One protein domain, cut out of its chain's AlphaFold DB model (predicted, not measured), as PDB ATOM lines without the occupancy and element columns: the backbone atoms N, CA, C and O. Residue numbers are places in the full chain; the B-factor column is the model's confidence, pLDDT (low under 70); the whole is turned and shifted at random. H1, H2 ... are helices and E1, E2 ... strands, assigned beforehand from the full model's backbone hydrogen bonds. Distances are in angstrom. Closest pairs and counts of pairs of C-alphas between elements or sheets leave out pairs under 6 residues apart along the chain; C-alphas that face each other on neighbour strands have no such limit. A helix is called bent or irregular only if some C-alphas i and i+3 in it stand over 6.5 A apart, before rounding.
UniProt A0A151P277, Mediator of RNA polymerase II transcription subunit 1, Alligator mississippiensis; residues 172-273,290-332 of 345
ATOM      1  N   ASP A 172     -52.069   9.123  62.603       77.50
ATOM      2  CA  ASP A 172     -51.155  10.178  63.049       77.50
ATOM      3  C   ASP A 172     -49.670   9.785  62.883       77.50
ATOM      4  O   ASP A 172     -48.889  10.539  62.300       77.50
ATOM      5  N   MET A 173     -49.280   8.562  63.275       80.50
ATOM      6  CA  MET A 173     -47.923   8.046  63.026       80.50
ATOM      7  C   MET A 173     -47.598   7.976  61.528       80.50
ATOM      8  O   MET A 173     -46.495   8.336  61.123       80.50
ATOM      9  N   LYS A 174     -48.563   7.584  60.682       81.06
ATOM     10  CA  LYS A 174     -48.421   7.589  59.215       81.06
ATOM     11  C   LYS A 174     -48.227   9.001  58.662       81.06
ATOM     12  O   LYS A 174     -47.360   9.193  57.812       81.06
ATOM     13  N   ALA A 175     -48.971   9.991  59.157       86.06
ATOM     14  CA  ALA A 175     -48.790  11.391  58.768       86.06
ATOM     15  C   ALA A 175     -47.402  11.927  59.172       86.06
ATOM     16  O   ALA A 175     -46.744  12.611  58.390       86.06
ATOM     17  N   LYS A 176     -46.912  11.560  60.360       88.44
ATOM     18  CA  LYS A 176     -45.596  11.976  60.871       88.44
ATOM     19  C   LYS A 176     -44.433  11.279  60.155       88.44
ATOM     20  O   LYS A 176     -43.479  11.944  59.757       88.44
ATOM     21  N   ALA A 177     -44.553   9.984  59.861       88.56
ATOM     22  CA  ALA A 177     -43.619   9.261  58.995       88.56
ATOM     23  C   ALA A 177     -43.599   9.827  57.558       88.56
ATOM     24  O   ALA A 177     -42.542   9.894  56.932       88.56
ATOM     25  N   TYR A 178     -44.743  10.297  57.046       88.88
ATOM     26  CA  TYR A 178     -44.819  10.985  55.754       88.88
ATOM     27  C   TYR A 178     -44.070  12.326  55.761       88.88
ATOM     28  O   TYR A 178     -43.333  12.610  54.816       88.88
ATOM     29  N   LEU A 179     -44.206  13.133  56.823       91.50
ATOM     30  CA  LEU A 179     -43.413  14.359  56.998       91.50
ATOM     31  C   LEU A 179     -41.912  14.047  57.036       91.50
ATOM     32  O   LEU A 179     -41.139  14.731  56.368       91.50
ATOM     33  N   ALA A 180     -41.507  12.975  57.724       92.31
ATOM     34  CA  ALA A 180     -40.115  12.538  57.746       92.31
ATOM     35  C   ALA A 180     -39.595  12.126  56.353       92.31
ATOM     36  O   ALA A 180     -38.498  12.509  55.950       92.31
ATOM     37  N   LEU A 181     -40.403  11.410  55.561       91.62
ATOM     38  CA  LEU A 181     -40.046  11.077  54.178       91.62
ATOM     39  C   LEU A 181     -39.967  12.329  53.284       91.62
ATOM     40  O   LEU A 181     -39.066  12.418  52.455       91.62
ATOM     41  N   GLN A 182     -40.855  13.311  53.473       91.50
ATOM     42  CA  GLN A 182     -40.832  14.583  52.736       91.50
ATOM     43  C   GLN A 182     -39.651  15.489  53.141       91.50
ATOM     44  O   GLN A 182     -39.158  16.269  52.326       91.50
ATOM     45  N   SER A 183     -39.201  15.399  54.392       92.25
ATOM     46  CA  SER A 183     -37.979  16.037  54.888       92.25
ATOM     47  C   SER A 183     -36.749  15.470  54.173       92.25
ATOM     48  O   SER A 183     -36.035  16.207  53.492       92.25
ATOM     49  N   LEU A 184     -36.588  14.141  54.199       92.19
ATOM     50  CA  LEU A 184     -35.510  13.439  53.498       92.19
ATOM     51  C   LEU A 184     -35.545  13.673  51.974       92.19
ATOM     52  O   LEU A 184     -34.499  13.831  51.353       92.19
ATOM     53  N   GLU A 185     -36.733  13.745  51.370       91.56
ATOM     54  CA  GLU A 185     -36.925  14.066  49.947       91.56
ATOM     55  C   GLU A 185     -36.379  15.453  49.572       91.56
ATOM     56  O   GLU A 185     -35.794  15.617  48.499       91.56
ATOM     57  N   LYS A 186     -36.497  16.442  50.468       89.81
ATOM     58  CA  LYS A 186     -35.888  17.767  50.284       89.81
ATOM     59  C   LYS A 186     -34.374  17.724  50.476       89.81
ATOM     60  O   LYS A 186     -33.668  18.275  49.641       89.81
ATOM     61  N   ASP A 187     -33.873  17.048  51.510       89.69
ATOM     62  CA  ASP A 187     -32.428  16.939  51.766       89.69
ATOM     63  C   ASP A 187     -31.690  16.217  50.620       89.69
ATOM     64  O   ASP A 187     -30.636  16.671  50.170       89.69
ATOM     65  N   LEU A 188     -32.264  15.137  50.077       89.25
ATOM     66  CA  LEU A 188     -31.727  14.430  48.907       89.25
ATOM     67  C   LEU A 188     -31.725  15.308  47.645       89.25
ATOM     68  O   LEU A 188     -30.733  15.313  46.917       89.25
ATOM     69  N   CYS A 189     -32.790  16.084  47.417       87.50
ATOM     70  CA  CYS A 189     -32.888  17.034  46.304       87.50
ATOM     71  C   CYS A 189     -31.869  18.184  46.431       87.50
ATOM     72  O   CYS A 189     -31.195  18.538  45.464       87.50
ATOM     73  N   SER A 190     -31.682  18.722  47.641       85.75
ATOM     74  CA  SER A 190     -30.618  19.688  47.930       85.75
ATOM     75  C   SER A 190     -29.242  19.095  47.615       85.75
ATOM     76  O   SER A 190     -28.441  19.736  46.942       85.75
ATOM     77  N   MET A 191     -28.960  17.856  48.039       84.44
ATOM     78  CA  MET A 191     -27.669  17.208  47.776       84.44
ATOM     79  C   MET A 191     -27.419  16.881  46.301       84.44
ATOM     80  O   MET A 191     -26.275  17.009  45.865       84.44
ATOM     81  N   SER A 192     -28.425  16.474  45.520       82.50
ATOM     82  CA  SER A 192     -28.216  16.244  44.083       82.50
ATOM     83  C   SER A 192     -27.873  17.549  43.359       82.50
ATOM     84  O   SER A 192     -26.912  17.582  42.597       82.50
ATOM     85  N   LEU A 193     -28.566  18.650  43.677       78.94
ATOM     86  CA  LEU A 193     -28.316  19.969  43.086       78.94
ATOM     87  C   LEU A 193     -26.978  20.589  43.524       78.94
ATOM     88  O   LEU A 193     -26.242  21.109  42.688       78.94
ATOM     89  N   LEU A 194     -26.630  20.515  44.813       72.19
ATOM     90  CA  LEU A 194     -25.397  21.098  45.373       72.19
ATOM     91  C   LEU A 194     -24.109  20.464  44.836       72.19
ATOM     92  O   LEU A 194     -23.053  21.096  44.878       72.19
ATOM     93  N   TYR A 195     -24.186  19.221  44.360       65.62
ATOM     94  CA  TYR A 195     -23.051  18.478  43.817       65.62
ATOM     95  C   TYR A 195     -23.199  18.142  42.324       65.62
ATOM     96  O   TYR A 195     -22.401  17.356  41.810       65.62
ATOM     97  N   SER A 196     -24.181  18.729  41.627       67.62
ATOM     98  CA  SER A 196     -24.332  18.574  40.177       67.62
ATOM     99  C   SER A 196     -23.222  19.325  39.428       67.62
ATOM    100  O   SER A 196     -22.772  20.406  39.827       67.62
ATOM    101  N   THR A 197     -22.735  18.721  38.348       62.03
ATOM    102  CA  THR A 197     -21.672  19.255  37.490       62.03
ATOM    103  C   THR A 197     -22.223  20.206  36.425       62.03
ATOM    104  O   THR A 197     -23.410  20.208  36.127       62.03
ATOM    105  N   GLN A 198     -21.355  21.014  35.801       59.06
ATOM    106  CA  GLN A 198     -21.758  21.824  34.635       59.06
ATOM    107  C   GLN A 198     -22.180  20.966  33.431       59.06
ATOM    108  O   GLN A 198     -22.960  21.422  32.600       59.06
ATOM    109  N   ASP A 199     -21.676  19.733  33.349       60.19
ATOM    110  CA  ASP A 199     -22.246  18.692  32.502       60.19
ATOM    111  C   ASP A 199     -23.487  18.102  33.189       60.19
ATOM    112  O   ASP A 199     -23.369  17.447  34.227       60.19
ATOM    113  N   VAL A 200     -24.663  18.360  32.609       64.75
ATOM    114  CA  VAL A 200     -25.989  17.966  33.132       64.75
ATOM    115  C   VAL A 200     -26.418  16.601  32.564       64.75
ATOM    116  O   VAL A 200     -27.589  16.350  32.276       64.75
ATOM    117  N   ASN A 201     -25.450  15.714  32.324       77.19
ATOM    118  CA  ASN A 201     -25.698  14.372  31.820       77.19
ATOM    119  C   ASN A 201     -26.055  13.424  32.978       77.19
ATOM    120  O   ASN A 201     -25.286  13.258  33.926       77.19
ATOM    121  N   ARG A 202     -27.192  12.730  32.861       81.88
ATOM    122  CA  ARG A 202     -27.638  11.689  33.802       81.88
ATOM    123  C   ARG A 202     -26.573  10.614  34.039       81.88
ATOM    124  O   ARG A 202     -26.427  10.162  35.168       81.88
ATOM    125  N   VAL A 203     -25.781  10.239  33.031       82.56
ATOM    126  CA  VAL A 203     -24.662   9.292  33.204       82.56
ATOM    127  C   VAL A 203     -23.593   9.866  34.145       82.56
ATOM    128  O   VAL A 203     -23.114   9.165  35.038       82.56
ATOM    129  N   THR A 204     -23.269  11.154  34.011       81.94
ATOM    130  CA  THR A 204     -22.332  11.865  34.891       81.94
ATOM    131  C   THR A 204     -22.879  11.979  36.317       81.94
ATOM    132  O   THR A 204     -22.138  11.715  37.265       81.94
ATOM    133  N   GLU A 205     -24.173  12.265  36.493       85.25
ATOM    134  CA  GLU A 205     -24.825  12.300  37.813       85.25
ATOM    135  C   GLU A 205     -24.856  10.926  38.504       85.25
ATOM    136  O   GLU A 205     -24.575  10.839  39.698       85.25
ATOM    137  N   VAL A 206     -25.140   9.847  37.765       86.56
ATOM    138  CA  VAL A 206     -25.163   8.473  38.301       86.56
ATOM    139  C   VAL A 206     -23.765   7.979  38.694       86.56
ATOM    140  O   VAL A 206     -23.637   7.265  39.687       86.56
ATOM    141  N   LEU A 207     -22.720   8.331  37.935       82.25
ATOM    142  CA  LEU A 207     -21.352   7.846  38.174       82.25
ATOM    143  C   LEU A 207     -20.528   8.721  39.134       82.25
ATOM    144  O   LEU A 207     -19.623   8.205  39.791       82.25
ATOM    145  N   HIS A 208     -20.809  10.027  39.216       79.69
ATOM    146  CA  HIS A 208     -19.975  10.991  39.950       79.69
ATOM    147  C   HIS A 208     -20.738  11.850  40.975       79.69
ATOM    148  O   HIS A 208     -20.104  12.474  41.835       79.69
ATOM    149  N   GLY A 209     -22.073  11.883  40.922       80.06
ATOM    150  CA  GLY A 209     -22.904  12.600  41.890       80.06
ATOM    151  C   GLY A 209     -22.803  12.007  43.300       80.06
ATOM    152  O   GLY A 209     -22.566  10.815  43.482       80.06
ATOM    153  N   LYS A 210     -22.993  12.833  44.338       81.31
ATOM    154  CA  LYS A 210     -22.891  12.372  45.743       81.31
ATOM    155  C   LYS A 210     -24.041  11.475  46.194       81.31
ATOM    156  O   LYS A 210     -23.854  10.688  47.115       81.31
ATOM    157  N   VAL A 211     -25.200  11.615  45.556       83.38
ATOM    158  CA  VAL A 211     -26.395  10.789  45.791       83.38
ATOM    159  C   VAL A 211     -26.588   9.767  44.662       83.38
ATOM    160  O   VAL A 211     -27.155   8.710  44.902       83.38
ATOM    161  N   GLY A 212     -26.094  10.061  43.454       86.94
ATOM    162  CA  GLY A 212     -26.587   9.491  42.198       86.94
ATOM    163  C   GLY A 212     -27.616  10.421  41.539       86.94
ATOM    164  O   GLY A 212     -27.901  11.504  42.060       86.94
ATOM    165  N   HIS A 213     -28.196  10.005  40.412       88.62
ATOM    166  CA  HIS A 213     -29.299  10.734  39.778       88.62
ATOM    167  C   HIS A 213     -30.581  10.534  40.600       88.62
ATOM    168  O   HIS A 213     -31.017   9.403  40.826       88.62
ATOM    169  N   PHE A 214     -31.153  11.633  41.093       89.69
ATOM    170  CA  PHE A 214     -32.260  11.633  42.049       89.69
ATOM    171  C   PHE A 214     -33.591  11.988  41.379       89.69
ATOM    172  O   PHE A 214     -33.714  13.030  40.737       89.69
ATOM    173  N   VAL A 215     -34.609  11.153  41.595       88.19
ATOM    174  CA  VAL A 215     -35.956  11.316  41.041       88.19
ATOM    175  C   VAL A 215     -36.976  11.447  42.187       88.19
ATOM    176  O   VAL A 215     -37.215  10.470  42.911       88.19
ATOM    177  N   PRO A 216     -37.603  12.629  42.369       87.12
ATOM    178  CA  PRO A 216     -38.607  12.856  43.409       87.12
ATOM    179  C   PRO A 216     -39.946  12.169  43.092       87.12
ATOM    180  O   PRO A 216     -40.228  11.755  41.963       87.12
ATOM    181  N   ARG A 217     -40.810  12.064  44.104       86.38
ATOM    182  CA  ARG A 217     -42.102  11.368  44.029       86.38
ATOM    183  C   ARG A 217     -43.089  12.090  43.127       86.38
ATOM    184  O   ARG A 217     -43.363  13.276  43.296       86.38
ATOM    185  N   THR A 218     -43.713  11.346  42.214       80.00
ATOM    186  CA  THR A 218     -44.714  11.897  41.287       80.00
ATOM    187  C   THR A 218     -45.919  10.968  41.118       80.00
ATOM    188  O   THR A 218     -45.843   9.919  40.490       80.00
ATOM    189  N   GLY A 219     -47.074  11.371  41.663       61.94
ATOM    190  CA  GLY A 219     -48.388  10.806  41.304       61.94
ATOM    191  C   GLY A 219     -48.544   9.282  41.422       61.94
ATOM    192  O   GLY A 219     -49.256   8.698  40.612       61.94
ATOM    193  N   GLY A 220     -47.864   8.646  42.382       70.38
ATOM    194  CA  GLY A 220     -47.841   7.188  42.575       70.38
ATOM    195  C   GLY A 220     -46.446   6.573  42.424       70.38
ATOM    196  O   GLY A 220     -46.150   5.588  43.091       70.38
ATOM    197  N   THR A 221     -45.558   7.194  41.641       75.81
ATOM    198  CA  THR A 221     -44.158   6.766  41.514       75.81
ATOM    199  C   THR A 221     -43.370   7.111  42.794       75.81
ATOM    200  O   THR A 221     -43.389   8.277  43.212       75.81
ATOM    201  N   PRO A 222     -42.687   6.138  43.435       82.88
ATOM    202  CA  PRO A 222     -41.889   6.359  44.644       82.88
ATOM    203  C   PRO A 222     -40.578   7.117  44.377       82.88
ATOM    204  O   PRO A 222     -40.070   7.160  43.254       82.88
ATOM    205  N   MET A 223     -40.007   7.684  45.446       91.06
ATOM    206  CA  MET A 223     -38.712   8.368  45.413       91.06
ATOM    207  C   MET A 223     -37.632   7.367  45.025       91.06
ATOM    208  O   MET A 223     -37.571   6.289  45.621       91.06
ATOM    209  N   ASN A 224     -36.790   7.699  44.049       90.69
ATOM    210  CA  ASN A 224     -35.732   6.795  43.618       90.69
ATOM    211  C   ASN A 224     -34.414   7.497  43.292       90.69
ATOM    212  O   ASN A 224     -34.359   8.691  43.005       90.69
ATOM    213  N   ILE A 225     -33.349   6.713  43.404       90.56
ATOM    214  CA  ILE A 225     -31.960   7.088  43.186       90.56
ATOM    215  C   ILE A 225     -31.360   6.078  42.207       90.56
ATOM    216  O   ILE A 225     -31.483   4.869  42.410       90.56
ATOM    217  N   GLU A 226     -30.682   6.561  41.172       90.19
ATOM    218  CA  GLU A 226     -29.873   5.748  40.263       90.19
ATOM    219  C   GLU A 226     -28.384   5.997  40.552       90.19
ATOM    220  O   GLU A 226     -27.920   7.133  40.489       90.19
ATOM    221  N   PHE A 227     -27.634   4.944  40.893       85.88
ATOM    222  CA  PHE A 227     -26.279   5.065  41.477       85.88
ATOM    223  C   PHE A 227     -25.209   4.166  40.817       85.88
ATOM    224  O   PHE A 227     -24.068   4.108  41.273       85.88
ATOM    225  N   TYR A 228     -25.571   3.424  39.767       85.62
ATOM    226  CA  TYR A 228     -24.633   2.632  38.968       85.62
ATOM    227  C   TYR A 228     -25.130   2.477  37.529       85.62
ATOM    228  O   TYR A 228     -26.288   2.125  37.311       85.62
ATOM    229  N   ILE A 229     -24.236   2.676  36.559       84.50
ATOM    230  CA  ILE A 229     -24.397   2.314  35.145       84.50
ATOM    231  C   ILE A 229     -23.170   1.486  34.767       84.50
ATOM    232  O   ILE A 229     -22.044   1.866  35.095       84.50
ATOM    233  N   SER A 230     -23.356   0.351  34.089       80.69
ATOM    234  CA  SER A 230     -22.207  -0.418  33.603       80.69
ATOM    235  C   SER A 230     -21.573   0.255  32.373       80.69
ATOM    236  O   SER A 230     -22.299   0.816  31.548       80.69
ATOM    237  N   PRO A 231     -20.242   0.160  32.174       80.50
ATOM    238  CA  PRO A 231     -19.585   0.718  30.987       80.50
ATOM    239  C   PRO A 231     -20.153   0.200  29.657       80.50
ATOM    240  O   PRO A 231     -20.111   0.904  28.654       80.50
ATOM    241  N   TYR A 232     -20.718  -1.013  29.653       80.94
ATOM    242  CA  TYR A 232     -21.385  -1.592  28.487       80.94
ATOM    243  C   TYR A 232     -22.710  -0.892  28.158       80.94
ATOM    244  O   TYR A 232     -22.959  -0.625  26.991       80.94
ATOM    245  N   GLN A 233     -23.520  -0.538  29.163       78.88
ATOM    246  CA  GLN A 233     -24.756   0.230  28.957       78.88
ATOM    247  C   GLN A 233     -24.460   1.671  28.521       78.88
ATOM    248  O   GLN A 233     -25.128   2.181  27.630       78.88
ATOM    249  N   ALA A 234     -23.432   2.304  29.105       80.81
ATOM    250  CA  ALA A 234     -22.956   3.619  28.665       80.81
ATOM    251  C   ALA A 234     -22.562   3.604  27.177       80.81
ATOM    252  O   ALA A 234     -22.992   4.454  26.404       80.81
ATOM    253  N   LEU A 235     -21.810   2.581  26.757       79.88
ATOM    254  CA  LEU A 235     -21.443   2.376  25.357       79.88
ATOM    255  C   LEU A 235     -22.652   2.034  24.461       79.88
ATOM    256  O   LEU A 235     -22.657   2.386  23.286       79.88
ATOM    257  N   GLU A 236     -23.676   1.359  24.986       79.06
ATOM    258  CA  GLU A 236     -24.870   0.978  24.225       79.06
ATOM    259  C   GLU A 236     -25.742   2.182  23.832       79.06
ATOM    260  O   GLU A 236     -26.303   2.167  22.737       79.06
ATOM    261  N   GLU A 237     -25.823   3.233  24.654       77.69
ATOM    262  CA  GLU A 237     -26.549   4.479  24.335       77.69
ATOM    263  C   GLU A 237     -25.813   5.319  23.280       77.69
ATOM    264  O   GLU A 237     -26.420   5.725  22.290       77.69
ATOM    265  N   GLU A 238     -24.492   5.474  23.424       78.25
ATOM    266  CA  GLU A 238     -23.619   6.127  22.430       78.25
ATOM    267  C   GLU A 238     -23.675   5.429  21.055       78.25
ATOM    268  O   GLU A 238     -23.645   6.080  20.010       78.25
ATOM    269  N   LEU A 239     -23.795   4.095  21.036       82.00
ATOM    270  CA  LEU A 239     -23.933   3.307  19.804       82.00
ATOM    271  C   LEU A 239     -25.373   3.236  19.267       82.00
ATOM    272  O   LEU A 239     -25.556   2.977  18.077       82.00
ATOM    273  N   ASN A 240     -26.392   3.455  20.105       79.62
ATOM    274  CA  ASN A 240     -27.807   3.362  19.730       79.62
ATOM    275  C   ASN A 240     -28.589   4.601  20.202       79.62
ATOM    276  O   ASN A 240     -29.322   4.521  21.194       79.62
ATOM    277  N   PRO A 241     -28.521   5.726  19.465       68.25
ATOM    278  CA  PRO A 241     -29.327   6.906  19.756       68.25
ATOM    279  C   PRO A 241     -30.814   6.551  19.893       68.25
ATOM    280  O   PRO A 241     -31.408   5.951  18.995       68.25
ATOM    281  N   GLY A 242     -31.416   6.916  21.028       66.88
ATOM    282  CA  GLY A 242     -32.798   6.563  21.371       66.88
ATOM    283  C   GLY A 242     -32.963   5.276  22.187       66.88
ATOM    284  O   GLY A 242     -34.091   4.964  22.563       66.88
ATOM    285  N   SER A 243     -31.881   4.555  22.505       69.25
ATOM    286  CA  SER A 243     -31.864   3.684  23.685       69.25
ATOM    287  C   SER A 243     -31.993   4.541  24.951       69.25
ATOM    288  O   SER A 243     -31.593   5.703  24.957       69.25
ATOM    289  N   HIS A 244     -32.565   3.980  26.014       69.31
ATOM    290  CA  HIS A 244     -32.632   4.626  27.321       69.31
ATOM    291  C   HIS A 244     -31.821   3.806  28.316       69.31
ATOM    292  O   HIS A 244     -32.258   2.722  28.714       69.31
ATOM    293  N   ILE A 245     -30.686   4.329  28.789       71.25
ATOM    294  CA  ILE A 245     -30.023   3.700  29.937       71.25
ATOM    295  C   ILE A 245     -30.964   3.747  31.145       71.25
ATOM    296  O   ILE A 245     -31.584   4.769  31.448       71.25
ATOM    297  N   CYS A 246     -31.034   2.642  31.878       71.81
ATOM    298  CA  CYS A 246     -31.498   2.625  33.256       71.81
ATOM    299  C   CYS A 246     -30.311   2.264  34.147       71.81
ATOM    300  O   CYS A 246     -29.722   1.190  33.992       71.81
ATOM    301  N   GLY A 247     -29.960   3.157  35.073       79.00
ATOM    302  CA  GLY A 247     -29.039   2.810  36.147       79.00
ATOM    303  C   GLY A 247     -29.681   1.820  37.125       79.00
ATOM    304  O   GLY A 247     -30.889   1.569  37.084       79.00
ATOM    305  N   THR A 248     -28.895   1.258  38.042       84.50
ATOM    306  CA  THR A 248     -29.449   0.475  39.156       84.50
ATOM    307  C   THR A 248     -30.307   1.387  40.033       84.50
ATOM    308  O   THR A 248     -29.784   2.291  40.682       84.50
ATOM    309  N   LYS A 249     -31.625   1.148  40.036       86.19
ATOM    310  CA  LYS A 249     -32.617   1.921  40.795       86.19
ATOM    311  C   LYS A 249     -32.731   1.452  42.245       86.19
ATOM    312  O   LYS A 249     -32.898   0.261  42.523       86.19
ATOM    313  N   LEU A 250     -32.711   2.425  43.149       86.88
ATOM    314  CA  LEU A 250     -32.889   2.287  44.588       86.88
ATOM    315  C   LEU A 250     -34.074   3.148  45.032       86.88
ATOM    316  O   LEU A 250     -34.027   4.369  44.913       86.88
ATOM    317  N   PHE A 251     -35.131   2.529  45.546       87.88
ATOM    318  CA  PHE A 251     -36.287   3.231  46.092       87.88
ATOM    319  C   PHE A 251     -36.040   3.639  47.542       87.88
ATOM    320  O   PHE A 251     -35.623   2.819  48.363       87.88
ATOM    321  N   VAL A 252     -36.348   4.893  47.868       88.31
ATOM    322  CA  VAL A 252     -36.267   5.429  49.231       88.31
ATOM    323  C   VAL A 252     -37.674   5.489  49.817       88.31
ATOM    324  O   VAL A 252     -38.579   6.080  49.225       88.31
ATOM    325  N   THR A 253     -37.879   4.865  50.973       87.50
ATOM    326  CA  THR A 253     -39.193   4.796  51.624       87.50
ATOM    327  C   THR A 253     -39.070   4.800  53.148       87.50
ATOM    328  O   THR A 253     -37.970   4.694  53.687       87.50
ATOM    329  N   VAL A 254     -40.194   4.923  53.849       85.62
ATOM    330  CA  VAL A 254     -40.283   4.826  55.314       85.62
ATOM    331  C   VAL A 254     -41.142   3.616  55.684       85.62
ATOM    332  O   VAL A 254     -42.139   3.333  55.019       85.62
ATOM    333  N   GLY A 255     -40.746   2.879  56.717       81.50
ATOM    334  CA  GLY A 255     -41.455   1.689  57.195       81.50
ATOM    335  C   GLY A 255     -41.345   1.544  58.708       81.50
ATOM    336  O   GLY A 255     -40.465   2.148  59.317       81.50
ATOM    337  N   GLY A 256     -42.238   0.758  59.310       80.81
ATOM    338  CA  GLY A 256     -42.213   0.497  60.751       80.81
ATOM    339  C   GLY A 256     -40.960  -0.272  61.190       80.81
ATOM    340  O   GLY A 256     -40.408  -1.060  60.421       80.81
ATOM    341  N   SER A 257     -40.533  -0.060  62.435       78.69
ATOM    342  CA  SER A 257     -39.428  -0.777  63.078       78.69
ATOM    343  C   SER A 257     -39.841  -1.316  64.449       78.69
ATOM    344  O   SER A 257     -40.742  -0.812  65.114       78.69
ATOM    345  N   ASP A 258     -39.130  -2.361  64.854       76.38
ATOM    346  CA  ASP A 258     -39.031  -2.933  66.191       76.38
ATOM    347  C   ASP A 258     -38.469  -1.979  67.266       76.38
ATOM    348  O   ASP A 258     -38.562  -2.289  68.452       76.38
ATOM    349  N   MET A 259     -37.910  -0.824  66.885       78.81
ATOM    350  CA  MET A 259     -37.366   0.177  67.808       78.81
ATOM    351  C   MET A 259     -37.765   1.602  67.396       78.81
ATOM    352  O   MET A 259     -38.045   1.871  66.230       78.81
ATOM    353  N   THR A 260     -37.797   2.526  68.359       84.38
ATOM    354  CA  THR A 260     -37.994   3.956  68.093       84.38
ATOM    355  C   THR A 260     -36.702   4.614  67.619       84.38
ATOM    356  O   THR A 260     -35.677   4.532  68.298       84.38
ATOM    357  N   HIS A 261     -36.769   5.323  66.495       84.94
ATOM    358  CA  HIS A 261     -35.682   6.124  65.939       84.94
ATOM    359  C   HIS A 261     -36.111   7.580  65.803       84.94
ATOM    360  O   HIS A 261     -37.222   7.873  65.360       84.94
ATOM    361  N   LYS A 262     -35.198   8.501  66.111       89.12
ATOM    362  CA  LYS A 262     -35.391   9.922  65.831       89.12
ATOM    363  C   LYS A 262     -35.206  10.180  64.336       89.12
ATOM    364  O   LYS A 262     -34.093  10.056  63.823       89.12
ATOM    365  N   LEU A 263     -36.280  10.524  63.630       90.62
ATOM    366  CA  LEU A 263     -36.263  10.875  62.204       90.62
ATOM    367  C   LEU A 263     -36.385  12.391  62.025       90.62
ATOM    368  O   LEU A 263     -37.119  13.032  62.775       90.62
ATOM    369  N   SER A 264     -35.716  12.977  61.028       90.88
ATOM    370  CA  SER A 264     -35.884  14.399  60.701       90.88
ATOM    371  C   SER A 264     -37.253  14.654  60.070       90.88
ATOM    372  O   SER A 264     -37.558  14.113  59.014       90.88
ATOM    373  N   ILE A 265     -38.071  15.503  60.693       91.62
ATOM    374  CA  ILE A 265     -39.365  15.973  60.158       91.62
ATOM    375  C   ILE A 265     -39.246  17.334  59.453       91.62
ATOM    376  O   ILE A 265     -40.133  17.709  58.687       91.62
ATOM    377  N   SER A 266     -38.124  18.028  59.662       90.50
ATOM    378  CA  SER A 266     -37.719  19.245  58.957       90.50
ATOM    379  C   SER A 266     -36.368  19.026  58.257       90.50
ATOM    380  O   SER A 266     -35.511  18.364  58.851       90.50
ATOM    381  N   PRO A 267     -36.151  19.573  57.040       89.25
ATOM    382  CA  PRO A 267     -34.900  19.397  56.296       89.25
ATOM    383  C   PRO A 267     -33.683  19.843  57.101       89.25
ATOM    384  O   PRO A 267     -33.697  20.914  57.712       89.25
ATOM    385  N   LEU A 268     -32.626  19.034  57.081       88.56
ATOM    386  CA  LEU A 268     -31.377  19.319  57.780       88.56
ATOM    387  C   LEU A 268     -30.356  20.052  56.901       88.56
ATOM    388  O   LEU A 268     -29.333  20.490  57.420       88.56
ATOM    389  N   ILE A 269     -30.590  20.186  55.593       87.38
ATOM    390  CA  ILE A 269     -29.638  20.785  54.649       87.38
ATOM    391  C   ILE A 269     -30.122  22.167  54.211       87.38
ATOM    392  O   ILE A 269     -31.109  22.301  53.488       87.38
ATOM    393  N   VAL A 270     -29.390  23.201  54.635       82.31
ATOM    394  CA  VAL A 270     -29.720  24.615  54.394       82.31
ATOM    395  C   VAL A 270     -28.601  25.309  53.613       82.31
ATOM    396  O   VAL A 270     -27.415  25.099  53.873       82.31
ATOM    397  N   ASP A 271     -28.976  26.164  52.661       68.50
ATOM    398  CA  ASP A 271     -28.039  26.997  51.903       68.50
ATOM    399  C   ASP A 271     -27.484  28.146  52.761       68.50
ATOM    400  O   ASP A 271     -28.236  28.934  53.331       68.50
ATOM    401  N   SER A 272     -26.160  28.317  52.785       60.00
ATOM    402  CA  SER A 272     -25.460  29.339  53.587       60.00
ATOM    403  C   SER A 272     -25.608  30.790  53.079       60.00
ATOM    404  O   SER A 272     -24.680  31.587  53.221       60.00
ATOM    405  N   GLN A 273     -26.702  31.118  52.390       52.72
ATOM    406  CA  GLN A 273     -26.933  32.387  51.679       52.72
ATOM    407  C   GLN A 273     -28.379  32.893  51.871       52.72
ATOM    408  O   GLN A 273     -28.961  33.503  50.978       52.72
ATOM    409  N   ASN A 290     -19.686  28.121  44.850       50.50
ATOM    410  CA  ASN A 290     -19.519  28.688  46.193       50.50
ATOM    411  C   ASN A 290     -20.701  28.487  47.167       50.50
ATOM    412  O   ASN A 290     -20.646  29.032  48.271       50.50
ATOM    413  N   ARG A 291     -21.748  27.711  46.831       59.84
ATOM    414  CA  ARG A 291     -22.754  27.320  47.845       59.84
ATOM    415  C   ARG A 291     -22.191  26.207  48.729       59.84
ATOM    416  O   ARG A 291     -21.892  25.119  48.247       59.84
ATOM    417  N   LYS A 292     -22.048  26.478  50.027       65.94
ATOM    418  CA  LYS A 292     -21.663  25.473  51.024       65.94
ATOM    419  C   LYS A 292     -22.918  25.043  51.795       65.94
ATOM    420  O   LYS A 292     -23.480  25.893  52.483       65.94
ATOM    421  N   PRO A 293     -23.346  23.768  51.742       75.81
ATOM    422  CA  PRO A 293     -24.419  23.300  52.609       75.81
ATOM    423  C   PRO A 293     -24.041  23.440  54.082       75.81
ATOM    424  O   PRO A 293     -22.939  23.064  54.500       75.81
ATOM    425  N   VAL A 294     -24.988  23.935  54.872       81.12
ATOM    426  CA  VAL A 294     -24.990  23.809  56.327       81.12
ATOM    427  C   VAL A 294     -25.838  22.590  56.668       81.12
ATOM    428  O   VAL A 294     -27.031  22.561  56.373       81.12
ATOM    429  N   PHE A 295     -25.208  21.585  57.272       86.81
ATOM    430  CA  PHE A 295     -25.889  20.409  57.808       86.81
ATOM    431  C   PHE A 295     -26.258  20.687  59.268       86.81
ATOM    432  O   PHE A 295     -25.374  20.887  60.105       86.81
ATOM    433  N   LEU A 296     -27.553  20.727  59.563       87.19
ATOM    434  CA  LEU A 296     -28.091  20.922  60.904       87.19
ATOM    435  C   LEU A 296     -28.019  19.620  61.713       87.19
ATOM    436  O   LEU A 296     -28.286  18.530  61.204       87.19
ATOM    437  N   THR A 297     -27.696  19.736  62.999       86.75
ATOM    438  CA  THR A 297     -27.790  18.620  63.950       86.75
ATOM    439  C   THR A 297     -29.260  18.306  64.243       86.75
ATOM    440  O   THR A 297     -30.071  19.219  64.381       86.75
ATOM    441  N   LEU A 298     -29.602  17.022  64.390       87.19
ATOM    442  CA  LEU A 298     -30.970  16.552  64.639       87.19
ATOM    443  C   LEU A 298     -31.472  16.885  66.064       87.19
ATOM    444  O   LEU A 298     -31.485  16.039  66.966       87.19
ATOM    445  N   SER A 299     -31.885  18.137  66.263       88.62
ATOM    446  CA  SER A 299     -32.534  18.628  67.486       88.62
ATOM    447  C   SER A 299     -33.941  18.043  67.674       88.62
ATOM    448  O   SER A 299     -34.474  17.362  66.797       88.62
ATOM    449  N   ASP A 300     -34.545  18.297  68.835       87.75
ATOM    450  CA  ASP A 300     -35.936  17.914  69.145       87.75
ATOM    451  C   ASP A 300     -36.969  18.774  68.383       87.75
ATOM    452  O   ASP A 300     -38.143  18.436  68.319       87.75
ATOM    453  N   GLU A 301     -36.525  19.879  67.777       89.12
ATOM    454  CA  GLU A 301     -37.345  20.772  66.943       89.12
ATOM    455  C   GLU A 301     -37.367  20.325  65.470       89.12
ATOM    456  O   GLU A 301     -38.338  20.553  64.749       89.12
ATOM    457  N   LEU A 302     -36.279  19.697  65.010       88.12
ATOM    458  CA  LEU A 302     -36.101  19.246  63.626       88.12
ATOM    459  C   LEU A 302     -36.418  17.755  63.439       88.12
ATOM    460  O   LEU A 302     -36.545  17.299  62.300       88.12
ATOM    461  N   GLY A 303     -36.544  16.995  64.529       89.69
ATOM    462  CA  GLY A 303     -36.759  15.552  64.508       89.69
ATOM    463  C   GLY A 303     -37.784  15.048  65.516       89.69
ATOM    464  O   GLY A 303     -38.090  15.710  66.498       89.69
ATOM    465  N   MET A 304     -38.291  13.844  65.266       91.88
ATOM    466  CA  MET A 304     -39.293  13.165  66.083       91.88
ATOM    467  C   MET A 304     -38.917  11.693  66.269       91.88
ATOM    468  O   MET A 304     -38.570  11.023  65.296       91.88
ATOM    469  N   ASP A 305     -39.061  11.173  67.487       91.06
ATOM    470  CA  ASP A 305     -38.980   9.736  67.760       91.06
ATOM    471  C   ASP A 305     -40.209   8.995  67.212       91.06
ATOM    472  O   ASP A 305     -41.343   9.216  67.641       91.06
ATOM    473  N   LEU A 306     -39.983   8.103  66.246       88.62
ATOM    474  CA  LEU A 306     -40.996   7.286  65.578       88.62
ATOM    475  C   LEU A 306     -40.608   5.800  65.653       88.62
ATOM    476  O   LEU A 306     -39.426   5.488  65.523       88.62
ATOM    477  N   PRO A 307     -41.559   4.856  65.779       87.56
ATOM    478  CA  PRO A 307     -41.304   3.417  65.634       87.56
ATOM    479  C   PRO A 307     -41.155   3.042  64.147       87.56
ATOM    480  O   PRO A 307     -41.878   2.199  63.613       87.56
ATOM    481  N   ALA A 308     -40.281   3.754  63.436       86.38
ATOM    482  CA  ALA A 308     -40.119   3.699  61.993       86.38
ATOM    483  C   ALA A 308     -38.717   4.162  61.582       86.38
ATOM    484  O   ALA A 308     -38.113   5.007  62.239       86.38
ATOM    485  N   CYS A 309     -38.229   3.665  60.447       85.19
ATOM    486  CA  CYS A 309     -36.956   4.082  59.870       85.19
ATOM    487  C   CYS A 309     -37.010   4.173  58.339       85.19
ATOM    488  O   CYS A 309     -37.975   3.751  57.692       85.19
ATOM    489  N   PHE A 310     -35.976   4.782  57.755       87.25
ATOM    490  CA  PHE A 310     -35.828   4.890  56.307       87.25
ATOM    491  C   PHE A 310     -35.224   3.611  55.722       87.25
ATOM    492  O   PHE A 310     -34.188   3.130  56.181       87.25
ATOM    493  N   PHE A 311     -35.852   3.096  54.669       83.19
ATOM    494  CA  PHE A 311     -35.425   1.906  53.939       83.19
ATOM    495  C   PHE A 311     -34.967   2.271  52.530       83.19
ATOM    496  O   PHE A 311     -35.614   3.049  51.825       83.19
ATOM    497  N   LEU A 312     -33.877   1.632  52.112       84.12
ATOM    498  CA  LEU A 312     -33.342   1.668  50.757       84.12
ATOM    499  C   LEU A 312     -33.641   0.314  50.098       84.12
ATOM    500  O   LEU A 312     -33.013  -0.690  50.427       84.12
ATOM    501  N   LYS A 313     -34.643   0.272  49.214       82.00
ATOM    502  CA  LYS A 313     -35.122  -0.952  48.547       82.00
ATOM    503  C   LYS A 313     -34.640  -0.988  47.098       82.00
ATOM    504  O   LYS A 313     -35.040  -0.149  46.296       82.00
ATOM    505  N   PHE A 314     -33.796  -1.950  46.741       79.19
ATOM    506  CA  PHE A 314     -33.378  -2.141  45.349       79.19
ATOM    507  C   PHE A 314     -34.569  -2.606  44.500       79.19
ATOM    508  O   PHE A 314     -35.374  -3.411  44.960       79.19
ATOM    509  N   HIS A 315     -34.678  -2.126  43.257       72.44
ATOM    510  CA  HIS A 315     -35.724  -2.584  42.328       72.44
ATOM    511  C   HIS A 315     -35.589  -4.078  41.967       72.44
ATOM    512  O   HIS A 315     -36.574  -4.736  41.645       72.44
ATOM    513  N   GLN A 316     -34.365  -4.610  42.017       67.94
ATOM    514  CA  GLN A 316     -34.009  -5.994  41.698       67.94
ATOM    515  C   GLN A 316     -32.867  -6.472  42.616       67.94
ATOM    516  O   GLN A 316     -32.176  -5.625  43.193       67.94
ATOM    517  N   PRO A 317     -32.622  -7.796  42.723       67.88
ATOM    518  CA  PRO A 317     -31.417  -8.349  43.340       67.88
ATOM    519  C   PRO A 317     -30.148  -7.597  42.926       67.88
ATOM    520  O   PRO A 317     -29.884  -7.431  41.735       67.88
ATOM    521  N   SER A 318     -29.326  -7.191  43.896       67.38
ATOM    522  CA  SER A 318     -28.031  -6.563  43.626       67.38
ATOM    523  C   SER A 318     -26.925  -7.264  44.425       67.38
ATOM    524  O   SER A 318     -27.023  -7.352  45.650       67.38
ATOM    525  N   PRO A 319     -25.875  -7.806  43.777       67.44
ATOM    526  CA  PRO A 319     -24.753  -8.422  44.478       67.44
ATOM    527  C   PRO A 319     -23.864  -7.338  45.108       67.44
ATOM    528  O   PRO A 319     -23.096  -6.666  44.420       67.44
ATOM    529  N   ILE A 320     -23.943  -7.181  46.431       70.25
ATOM    530  CA  ILE A 320     -23.124  -6.227  47.193       70.25
ATOM    531  C   ILE A 320     -22.019  -6.981  47.935       70.25
ATOM    532  O   ILE A 320     -22.273  -7.988  48.593       70.25
ATOM    533  N   SER A 321     -20.780  -6.480  47.872       79.12
ATOM    534  CA  SER A 321     -19.663  -7.117  48.579       79.12
ATOM    535  C   SER A 321     -19.879  -7.110  50.097       79.12
ATOM    536  O   SER A 321     -20.288  -6.098  50.674       79.12
ATOM    537  N   SER A 322     -19.495  -8.195  50.772       75.50
ATOM    538  CA  SER A 322     -19.509  -8.281  52.241       75.50
ATOM    539  C   SER A 322     -18.666  -7.184  52.915       75.50
ATOM    540  O   SER A 322     -18.976  -6.753  54.025       75.50
ATOM    541  N   SER A 323     -17.637  -6.667  52.230       77.75
ATOM    542  CA  SER A 323     -16.844  -5.516  52.686       77.75
ATOM    543  C   SER A 323     -17.602  -4.184  52.623       77.75
ATOM    544  O   SER A 323     -17.313  -3.279  53.404       77.75
ATOM    545  N   SER A 324     -18.568  -4.059  51.707       77.50
ATOM    546  CA  SER A 324     -19.431  -2.885  51.563       77.50
ATOM    547  C   SER A 324     -20.557  -2.931  52.592       77.50
ATOM    548  O   SER A 324     -20.781  -1.936  53.274       77.50
ATOM    549  N   ILE A 325     -21.185  -4.100  52.776       76.69
ATOM    550  CA  ILE A 325     -22.206  -4.344  53.810       76.69
ATOM    551  C   ILE A 325     -21.656  -3.952  55.191       76.69
ATOM    552  O   ILE A 325     -22.197  -3.049  55.820       76.69
ATOM    553  N   LYS A 326     -20.485  -4.473  55.587       77.75
ATOM    554  CA  LYS A 326     -19.838  -4.133  56.875       77.75
ATOM    555  C   LYS A 326     -19.466  -2.655  57.045       77.75
ATOM    556  O   LYS A 326     -19.344  -2.179  58.173       77.75
ATOM    557  N   LYS A 327     -19.262  -1.911  55.952       80.62
ATOM    558  CA  LYS A 327     -19.067  -0.450  56.007       80.62
ATOM    559  C   LYS A 327     -20.392   0.274  56.234       80.62
ATOM    560  O   LYS A 327     -20.420   1.201  57.034       80.62
ATOM    561  N   ILE A 328     -21.465  -0.161  55.572       76.56
ATOM    562  CA  ILE A 328     -22.819   0.386  55.740       76.56
ATOM    563  C   ILE A 328     -23.317   0.120  57.167       76.56
ATOM    564  O   ILE A 328     -23.697   1.062  57.849       76.56
ATOM    565  N   GLU A 329     -23.202  -1.113  57.667       71.69
ATOM    566  CA  GLU A 329     -23.555  -1.492  59.049       71.69
ATOM    567  C   GLU A 329     -22.819  -0.642  60.098       71.69
ATOM    568  O   GLU A 329     -23.411  -0.218  61.088       71.69
ATOM    569  N   LYS A 330     -21.531  -0.339  59.874       74.94
ATOM    570  CA  LYS A 330     -20.740   0.511  60.779       74.94
ATOM    571  C   LYS A 330     -21.166   1.988  60.754       74.94
ATOM    572  O   LYS A 330     -20.966   2.686  61.746       74.94
ATOM    573  N   LEU A 331     -21.683   2.479  59.628       69.94
ATOM    574  CA  LEU A 331     -22.123   3.870  59.471       69.94
ATOM    575  C   LEU A 331     -23.571   4.073  59.935       69.94
ATOM    576  O   LEU A 331     -23.895   5.121  60.488       69.94
ATOM    577  N   THR A 332     -24.429   3.072  59.745       65.00
ATOM    578  CA  THR A 332     -25.873   3.182  59.963       65.00
ATOM    579  C   THR A 332     -26.293   2.375  61.190       65.00
ATOM    580  O   THR A 332     -26.746   1.238  61.088       65.00
TER     581      THR A 332
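Overview. This is residues 172 to 273 and 290 to 332 of the 345 residues of the protein "Mediator of RNA polymerase II transcription subunit 1" of Alligator mississippiensis (UniProt A0A151P277). A long helix, H1, packs across a curled wall of four strands, in which E3 and E6 make a long bent ribbon and the short hairpin of E1 and E2 continues the wall beside E3. A small two-strand ribbon, E4 and E5, sits by the last part of H1, H2 grazes the sheet at E1 and E2, H3 is at one far end of the longest axis, and residues 319 to 332, with H4, stick out free. The printed part has 145 residues with four named helices and six named strands, in the order H1 H2 E1 E2 H3 E3 E4 E5 E6 H4; the class is mixed, helices and strands. The larger sheet runs E1 - E2 - E3 - E6 and the smaller E4 - E5, both antiparallel. The whole is only just compact, close to loose, with a radius of gyration of the C-alphas of 17.0 A and spans of 52 by 39 by 35 A.

Arrangement. In the larger sheet, E3, residues 249 to 264, and E6, residues 303 to 314, are antiparallel at 150 degrees, with N 251 and O 313 at 2.8 A and N 263 and O 304 at 2.9 A, within hydrogen-bond range. E3 bends by 134 degrees at residue 260 and E6 by 91 degrees at residue 306. E2, residues 224 to 226, is antiparallel to E3 at 127 degrees; N 250 and O 225 are 2.8 A apart. E1, residues 213 to 215, forms a hairpin with E2 at 161 degrees; N 215 and O 224 are 2.8 A apart. E1 and E6 are the edge strands, and the sheet is curled like part of a barrel: the way across it turns by 149 degrees. H1, residues 172 to 194, is on this sheet at a height over the sheet of 4.2 A, only just above the sheet's level. It lies over E6 and, only just, with 3 C-alphas, over E3, and runs across the strands, at 64 degrees to E6 on the local plane. The closest C-alphas of H1 and E3 are those of Ala 180 and Ser 264, 5.5 A apart. E4, residues 269 to 271, and E5, residues 293 to 295, are antiparallel at 144 degrees, with N 294 and O 270 at 2.9 A. The closest C-alphas of H1 and E4 are those of Asp 187 and Ile 269, 5.6 A apart. H2, residues 202 to 208, only grazes the larger sheet, with its residues 202 to 207; the closest C-alphas of H2 and E1 are those of Val 206 and His 213, 4.9 A apart. H2 and H3, residues 231 to 239, are close but not clearly touching, at a shallow tilt of 28 degrees, opposite ways; their closest C-alphas, of Val 203 and Ala 234, are 7.5 A apart. H3 and H4, residues 322 to 331, are not on the larger sheet, and H1 and H4 are apart. In H1, H2, H3 and H4 every O i to N i+4 pair is within hydrogen-bond range.

Along the chain. H1, residues 172 to 194, is 33.1 A long, from C-alpha 172 at (-51.155, 10.178, 63.049) to C-alpha 194 at (-25.397, 21.098, 45.373). E3 is 23.7 A from first to last C-alpha, E6 26.3 A, H4 14.4 A and H3 12.3 A. H4 ends with C-alpha 331 at (-22.123, 3.870, 59.471).

Size, cuts and confidence. The two C-alphas farthest apart are those of Leu 239 and Asp 300, 52.8 A. Residues 274 to 289 are not printed, and C-alphas 273 and 290 are 9.9 A apart across the cut, which lies in the link from E4 to E5. Of the links that are printed whole, none is long. The mean pLDDT of the printed part is 80.7; 23 residues are under 70, among them residues 195 to 200, 241 to 244, 271 to 273, 290 to 292 and 316 to 319.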